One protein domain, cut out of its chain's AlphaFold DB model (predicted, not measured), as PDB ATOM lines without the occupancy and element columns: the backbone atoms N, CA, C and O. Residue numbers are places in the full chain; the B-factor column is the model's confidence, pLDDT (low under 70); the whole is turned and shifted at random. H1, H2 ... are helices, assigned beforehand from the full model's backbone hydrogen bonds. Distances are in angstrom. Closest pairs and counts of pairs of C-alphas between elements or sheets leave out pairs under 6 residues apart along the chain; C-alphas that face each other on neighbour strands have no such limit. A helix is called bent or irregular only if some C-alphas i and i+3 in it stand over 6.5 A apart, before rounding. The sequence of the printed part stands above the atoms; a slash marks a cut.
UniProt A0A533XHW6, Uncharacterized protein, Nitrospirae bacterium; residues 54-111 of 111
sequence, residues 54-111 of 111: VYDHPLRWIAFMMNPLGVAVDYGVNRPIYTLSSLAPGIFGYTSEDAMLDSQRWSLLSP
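What this domain is: This is residues 54 to 111 of the 111 residues of an uncharacterized protein of Nitrospirae bacterium (UniProt A0A533XHW6). One long, kinked helix, H1, makes the length of the domain; past its last residues the chain turns through the very short H2 and folds back to H3, which sits across the last part of H1. Residues 54 to 74, of which 59 to 74 belong to H1, stick out as a free arm from a small body. The printed part has 58 residues, with three named helices in the order H1, H2, H3 and no named strand, an all-helix class. It is loose, with a radius of gyration of the C-alphas of 14.8 A, and spans 43 by 20 by 20 A.

Where its parts are: H1 holds residues 59 to 87 and is 37.4 A long, from C-alpha 59 at (116.577, 177.564, 155.997) to C-alpha 87 at (139.325, 205.367, 145.574). It is irregular, with C-alphas 65 and 68 lying 7.2 A apart, and has a kink of 53 degrees near residue 70. H2 holds residues 89 to 92. H3 holds residues 96 to 103, is 10.5 A long and ends at C-alpha 103, (141.804, 191.968, 147.315).

How they stand to each other: H1 only just touches H3, through its residues 79 to 86 alone, with 3 pairs of C-alphas within 8 A; the closest are those of Tyr 82 and Asp 102, 7.2 A apart. The two run opposite ways at a steep tilt of 68 degrees, only just short of about perpendicular. H1 and H2 touch only at the corner, and only just, with 3 pairs of C-alphas within 8 A; residues 85 to 86 of H1 alone take part, and the closest C-alphas, of Ser 85 and Phe 92, are 5.4 A apart. H2 and H3 are apart. In H3 every O i to N i+4 pair is within hydrogen-bond range, in H1 20 of 25 are, and H2 is too short for such a pair.

The domain as a whole: The C-alphas farthest apart are those of Tyr 55 and Gly 90, at 43.8 A. The body without the free arm spans 23 by 18 by 14 A. The printed part has no cut, and the links H1 to H2 and H2 to H3 are tight. The mean pLDDT of the printed part is 81.8; residues 54 to 55 and 106 to 111 are under 70.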
ATOM      1  N   VAL A  54     125.603 169.738 156.693       62.59
ATOM      2  CA  VAL A  54     124.694 169.705 155.539       62.59
ATOM      3  C   VAL A  54     123.212 169.838 155.915       62.59
ATOM      4  O   VAL A  54     122.429 170.397 155.143       62.59
ATOM      5  N   TYR A  55     122.860 169.408 157.126       66.75
ATOM      6  CA  TYR A  55     121.488 169.306 157.617       66.75
ATOM      7  C   TYR A  55     121.239 170.073 158.925       66.75
ATOM      8  O   TYR A  55     120.238 169.820 159.584       66.75
ATOM      9  N   ASP A  56     122.101 171.030 159.282       71.12
ATOM     10  CA  ASP A  56     121.978 171.765 160.554       71.12
ATOM     11  C   ASP A  56     120.727 172.652 160.639       71.12
ATOM     12  O   ASP A  56     120.230 172.905 161.732       71.12
ATOM     13  N   HIS A  57     120.220 173.174 159.513       76.50
ATOM     14  CA  HIS A  57     119.102 174.119 159.542       76.50
ATOM     15  C   HIS A  57     118.223 174.058 158.282       76.50
ATOM     16  O   HIS A  57     118.752 174.113 157.166       76.50
ATOM     17  N   PRO A  58     116.878 174.035 158.400       78.19
ATOM     18  CA  PRO A  58     115.981 173.950 157.244       78.19
ATOM     19  C   PRO A  58     116.086 175.166 156.308       78.19
ATOM     20  O   PRO A  58     115.995 175.010 155.090       78.19
ATOM     21  N   LEU A  59     116.368 176.368 156.837       83.25
ATOM     22  CA  LEU A  59     116.577 177.564 155.997       83.25
ATOM     23  C   LEU A  59     117.817 177.463 155.094       83.25
ATOM     24  O   LEU A  59     117.952 178.256 154.167       83.25
ATOM     25  N   ARG A  60     118.711 176.492 155.313       79.06
ATOM     26  CA  ARG A  60     119.914 176.310 154.494       79.06
ATOM     27  C   ARG A  60     119.582 175.979 153.042       79.06
ATOM     28  O   ARG A  60     120.272 176.448 152.145       79.06
ATOM     29  N   TRP A  61     118.505 175.233 152.803       80.62
ATOM     30  CA  TRP A  61     118.028 174.939 151.449       80.62
ATOM     31  C   TRP A  61     117.476 176.181 150.755       80.62
ATOM     32  O   TRP A  61     117.759 176.406 149.582       80.62
ATOM     33  N   ILE A  62     116.755 177.025 151.492       86.69
ATOM     34  CA  ILE A  62     116.280 178.314 150.979       86.69
ATOM     35  C   ILE A  62     117.481 179.206 150.640       86.69
ATOM     36  O   ILE A  62     117.554 179.733 149.535       86.69
ATOM     37  N   ALA A  63     118.466 179.298 151.537       83.56
ATOM     38  CA  ALA A  63     119.696 180.046 151.298       83.56
ATOM     39  C   ALA A  63     120.493 179.498 150.098       83.56
ATOM     40  O   ALA A  63     120.983 180.281 149.291       83.56
ATOM     41  N   PHE A  64     120.573 178.173 149.928       85.06
ATOM     42  CA  PHE A  64     121.214 177.542 148.770       85.06
ATOM     43  C   PHE A  64     120.530 177.934 147.457       85.06
ATOM     44  O   PHE A  64     121.200 178.319 146.503       85.06
ATOM     45  N   MET A  65     119.195 177.903 147.419       89.00
ATOM     46  CA  MET A  65     118.427 178.316 146.239       89.00
ATOM     47  C   MET A  65     118.538 179.822 145.973       89.00
ATOM     48  O   MET A  65     118.549 180.245 144.820       89.00
ATOM     49  N   MET A  66     118.657 180.635 147.025       91.75
ATOM     50  CA  MET A  66     118.861 182.083 146.921       91.75
ATOM     51  C   MET A  66     120.315 182.480 146.636       91.75
ATOM     52  O   MET A  66     120.567 183.639 146.311       91.75
ATOM     53  N   ASN A  67     121.271 181.552 146.717       87.88
ATOM     54  CA  ASN A  67     122.692 181.846 146.542       87.88
ATOM     55  C   ASN A  67     123.008 182.584 145.224       87.88
ATOM     56  O   ASN A  67     123.724 183.582 145.284       87.88
ATOM     57  N   PRO A  68     122.452 182.212 144.051       90.62
ATOM     58  CA  PRO A  68     122.710 182.946 142.809       90.62
ATOM     59  C   PRO A  68     122.244 184.407 142.857       90.62
ATOM     60  O   PRO A  68     122.901 185.275 142.292       90.62
ATOM     61  N   LEU A  69     121.140 184.694 143.557       94.12
ATOM     62  CA  LEU A  69     120.666 186.068 143.756       94.12
ATOM     63  C   LEU A  69     121.617 186.845 144.666       94.12
ATOM     64  O   LEU A  69     121.951 187.984 144.359       94.12
ATOM     65  N   GLY A  70     122.093 186.220 145.746       88.38
ATOM     66  CA  GLY A  70     123.108 186.812 146.618       88.38
ATOM     67  C   GLY A  70     124.390 187.152 145.857       88.38
ATOM     68  O   GLY A  70     124.902 188.259 145.984       88.38
ATOM     69  N   VAL A  71     124.851 186.244 144.990       88.56
ATOM     70  CA  VAL A  71     125.991 186.489 144.097       88.56
ATOM     71  C   VAL A  71     125.701 187.660 143.157       88.56
ATOM     72  O   VAL A  71     126.517 188.567 143.048       88.56
ATOM     73  N   ALA A  72     124.533 187.700 142.513       90.81
ATOM     74  CA  ALA A  72     124.183 188.802 141.618       90.81
ATOM     75  C   ALA A  72     124.181 190.166 142.334       90.81
ATOM     76  O   ALA A  72     124.687 191.145 141.789       90.81
ATOM     77  N   VAL A  73     123.665 190.228 143.565       92.62
ATOM     78  CA  VAL A  73     123.678 191.450 144.387       92.62
ATOM     79  C   VAL A  73     125.101 191.825 144.811       92.62
ATOM     80  O   VAL A  73     125.456 193.003 144.763       92.62
ATOM     81  N   ASP A  74     125.938 190.848 145.168       88.12
ATOM     82  CA  ASP A  74     127.343 191.095 145.508       88.12
ATOM     83  C   ASP A  74     128.101 191.726 144.330       88.12
ATOM     84  O   ASP A  74     128.752 192.757 144.486       88.12
ATOM     85  N   TYR A  75     127.947 191.173 143.124       86.50
ATOM     86  CA  TYR A  75     128.583 191.711 141.918       86.50
ATOM     87  C   TYR A  75     127.973 193.033 141.439       86.50
ATOM     88  O   TYR A  75     128.695 193.879 140.916       86.50
ATOM     89  N   GLY A  76     126.660 193.217 141.587       89.12
ATOM     90  CA  GLY A  76     125.955 194.390 141.067       89.12
ATOM     91  C   GLY A  76     125.997 195.613 141.980       89.12
ATOM     92  O   GLY A  76     125.893 196.736 141.492       89.12
ATOM     93  N   VAL A  77     126.130 195.413 143.291       90.75
ATOM     94  CA  VAL A  77     125.999 196.491 144.284       90.75
ATOM     95  C   VAL A  77     127.204 196.533 145.205       90.75
ATOM     96  O   VAL A  77     127.871 197.560 145.297       90.75
ATOM     97  N   ASN A  78     127.507 195.418 145.866       89.31
ATOM     98  CA  ASN A  78     128.482 195.402 146.949       89.31
ATOM     99  C   ASN A  78     129.897 195.706 146.436       89.31
ATOM    100  O   ASN A  78     130.539 196.646 146.896       89.31
ATOM    101  N   ARG A  79     130.358 194.980 145.411       86.81
ATOM    102  CA  ARG A  79     131.694 195.178 144.831       86.81
ATOM    103  C   ARG A  79     131.894 196.574 144.239       86.81
ATOM    104  O   ARG A  79     132.890 197.193 144.592       86.81
ATOM    105  N   PRO A  80     130.975 197.130 143.422       88.12
ATOM    106  CA  PRO A  80     131.109 198.507 142.951       88.12
ATOM    107  C   PRO A  80     131.231 199.531 144.081       88.12
ATOM    108  O   PRO A  80     132.030 200.456 143.969       88.12
ATOM    109  N   ILE A  81     130.478 199.367 145.174       89.38
ATOM    110  CA  ILE A  81     130.581 200.257 146.338       89.38
ATOM    111  C   ILE A  81     131.962 200.135 146.982       89.38
ATOM    112  O   ILE A  81     132.598 201.162 147.206       89.38
ATOM    113  N   TYR A  82     132.451 198.911 147.208       87.62
ATOM    114  CA  TYR A  82     133.799 198.670 147.733       87.62
ATOM    115  C   TYR A  82     134.870 199.314 146.841       87.62
ATOM    116  O   TYR A  82     135.711 200.069 147.331       87.62
ATOM    117  N   THR A  83     134.769 199.142 145.522       85.56
ATOM    118  CA  THR A  83     135.701 199.758 144.573       85.56
ATOM    119  C   THR A  83     135.628 201.287 144.576       85.56
ATOM    120  O   THR A  83     136.655 201.947 144.518       85.56
ATOM    121  N   LEU A  84     134.440 201.885 144.674       87.81
ATOM    122  CA  LEU A  84     134.314 203.342 144.785       87.81
ATOM    123  C   LEU A  84     134.873 203.857 146.115       87.81
ATOM    124  O   LEU A  84     135.532 204.897 146.148       87.81
ATOM    125  N   SER A  85     134.644 203.124 147.205       88.62
ATOM    126  CA  SER A  85     135.139 203.494 148.531       88.62
ATOM    127  C   SER A  85     136.662 203.400 148.647       88.62
ATOM    128  O   SER A  85     137.268 204.236 149.321       88.62
ATOM    129  N   SER A  86     137.297 202.473 147.922       86.31
ATOM    130  CA  SER A  86     138.755 202.331 147.902       86.31
ATOM    131  C   SER A  86     139.466 203.469 147.160       86.31
ATOM    132  O   SER A  86     140.631 203.745 147.447       86.31
ATOM    133  N   LEU A  87     138.775 204.192 146.268       88.44
ATOM    134  CA  LEU A  87     139.325 205.367 145.574       88.44
ATOM    135  C   LEU A  87     139.505 206.579 146.496       88.44
ATOM    136  O   LEU A  87     140.369 207.419 146.243       88.44
ATOM    137  N   ALA A  88     138.698 206.688 147.555       89.31
ATOM    138  CA  ALA A  88     138.798 207.772 148.529       89.31
ATOM    139  C   ALA A  88     138.634 207.262 149.976       89.31
ATOM    140  O   ALA A  88     137.652 207.605 150.648       89.31
ATOM    141  N   PRO A  89     139.614 206.498 150.501       88.50
ATOM    142  CA  PRO A  89     139.493 205.836 151.799       88.50
ATOM    143  C   PRO A  89     139.212 206.786 152.962       88.50
ATOM    144  O   PRO A  89     138.401 206.484 153.832       88.50
ATOM    145  N   GLY A  90     139.819 207.978 152.943       85.38
ATOM    146  CA  GLY A  90     139.639 208.985 153.992       85.38
ATOM    147  C   GLY A  90     138.233 209.592 154.067       85.38
ATOM    148  O   GLY A  90     137.887 210.162 155.096       85.38
ATOM    149  N   ILE A  91     137.425 209.474 153.006       89.25
ATOM    150  CA  ILE A  91     136.041 209.977 152.972       89.25
ATOM    151  C   ILE A  91     135.057 208.852 153.299       89.25
ATOM    152  O   ILE A  91     134.107 209.064 154.046       89.25
ATOM    153  N   PHE A  92     135.287 207.658 152.749       89.62
ATOM    154  CA  PHE A  92     134.376 206.522 152.901       89.62
ATOM    155  C   PHE A  92     134.684 205.627 154.106       89.62
ATOM    156  O   PHE A  92     133.925 204.702 154.376       89.62
ATOM    157  N   GLY A  93     135.767 205.900 154.838       88.88
ATOM    158  CA  GLY A  93     136.181 205.092 155.985       88.88
ATOM    159  C   GLY A  93     136.696 203.708 155.594       88.88
ATOM    160  O   GLY A  93     136.632 202.797 156.408       88.88
ATOM    161  N   TYR A  94     137.184 203.549 154.362       88.81
ATOM    162  CA  TYR A  94     137.710 202.284 153.852       88.81
ATOM    163  C   TYR A  94     139.003 201.911 154.586       88.81
ATOM    164  O   TYR A  94     139.987 202.658 154.512       88.81
ATOM    165  N   THR A  95     139.011 200.785 155.307       89.56
ATOM    166  CA  THR A  95     140.146 200.399 156.164       89.56
ATOM    167  C   THR A  95     141.058 199.346 155.525       89.56
ATOM    168  O   THR A  95     140.804 198.816 154.441       89.56
ATOM    169  N   SER A  96     142.162 199.028 156.206       85.31
ATOM    170  CA  SER A  96     143.061 197.929 155.834       85.31
ATOM    171  C   SER A  96     142.366 196.566 155.829       85.31
ATOM    172  O   SER A  96     142.682 195.719 154.997       85.31
ATOM    173  N   GLU A  97     141.411 196.353 156.733       82.50
ATOM    174  CA  GLU A  97     140.623 195.124 156.816       82.50
ATOM    175  C   GLU A  97     139.713 194.975 155.589       82.50
ATOM    176  O   GLU A  97     139.643 193.890 155.006       82.50
ATOM    177  N   ASP A  98     139.082 196.068 155.148       84.50
ATOM    178  CA  ASP A  98     138.272 196.096 153.925       84.50
ATOM    179  C   ASP A  98     139.119 195.813 152.683       84.50
ATOM    180  O   ASP A  98     138.733 194.997 151.845       84.50
ATOM    181  N   ALA A  99     140.312 196.413 152.599       82.81
ATOM    182  CA  ALA A  99     141.260 196.168 151.514       82.81
ATOM    183  C   ALA A  99     141.697 194.701 151.436       82.81
ATOM    184  O   ALA A  99     141.796 194.138 150.344       82.81
ATOM    185  N   MET A 100     141.921 194.066 152.588       79.25
ATOM    186  CA  MET A 100     142.277 192.652 152.644       79.25
ATOM    187  C   MET A 100     141.143 191.781 152.088       79.25
ATOM    188  O   MET A 100     141.400 190.898 151.273       79.25
ATOM    189  N   LEU A 101     139.890 192.055 152.465       78.12
ATOM    190  CA  LEU A 101     138.725 191.313 151.973       78.12
ATOM    191  C   LEU A 101     138.443 191.562 150.486       78.12
ATOM    192  O   LEU A 101     138.082 190.626 149.774       78.12
ATOM    193  N   ASP A 102     138.597 192.801 150.019       81.31
ATOM    194  CA  ASP A 102     138.361 193.165 148.620       81.31
ATOM    195  C   ASP A 102     139.423 192.564 147.689       81.31
ATOM    196  O   ASP A 102     139.083 192.023 146.642       81.31
ATOM    197  N   SER A 103     140.694 192.525 148.112       77.44
ATOM    198  CA  SER A 103     141.804 191.968 147.315       77.44
ATOM    199  C   SER A 103     141.668 190.478 146.982       77.44
ATOM    200  O   SER A 103     142.253 189.994 146.015       77.44
ATOM    201  N   GLN A 104     140.890 189.737 147.771       74.25
ATOM    202  CA  GLN A 104     140.625 188.321 147.531       74.25
ATOM    203  C   GLN A 104     139.427 188.075 146.608       74.25
ATOM    204  O   GLN A 104     139.142 186.935 146.227       74.25
ATOM    205  N   ARG A 105     138.692 189.131 146.255       75.06
ATOM    206  CA  ARG A 105     137.555 189.060 145.344       75.06
ATOM    207  C   ARG A 105     138.039 189.437 143.952       75.06
ATOM    208  O   ARG A 105     138.685 190.454 143.754       75.06
ATOM    209  N   TRP A 106     137.656 188.645 142.956       65.81
ATOM    210  CA  TRP A 106     137.800 189.061 141.561       65.81
ATOM    211  C   TRP A 106     137.005 190.359 141.330       65.81
ATOM    212  O   TRP A 106     135.771 190.347 141.405       65.81
ATOM    213  N   SER A 107     137.686 191.470 141.058       62.19
ATOM    214  CA  SER A 107     137.058 192.747 140.711       62.19
ATOM    215  C   SER A 107     137.329 193.075 139.240       62.19
ATOM    216  O   SER A 107     138.352 192.691 138.683       62.19
ATOM    217  N   LEU A 108     136.417 193.800 138.591       55.53
ATOM    218  CA  LEU A 108     136.583 194.224 137.192       55.53
ATOM    219  C   LEU A 108     137.766 195.187 136.978       55.53
ATOM    220  O   LEU A 108     138.151 195.420 135.836       55.53
ATOM    221  N   LEU A 109     138.311 195.767 138.052       56.84
ATOM    222  CA  LEU A 109     139.347 196.803 138.021       56.84
ATOM    223  C   LEU A 109     140.707 196.319 138.550       56.84
ATOM    224  O   LEU A 109     141.674 197.075 138.507       56.84
ATOM    225  N   SER A 110     140.801 195.068 139.006       50.78
ATOM    226  CA  SER A 110     142.035 194.452 139.502       50.78
ATOM    227  C   SER A 110     142.248 193.095 138.805       50.78
ATOM    228  O   SER A 110     141.531 192.149 139.149       50.78
ATOM    229  N   PRO A 111     143.149 193.004 137.803       45.25
ATOM    230  CA  PRO A 111     143.477 191.747 137.124       45.25
ATOM    231  C   PRO A 111     144.180 190.736 138.037       45.25
ATOM    232  O   PRO A 111     144.865 191.170 138.992       45.25
TER     233      PRO A 111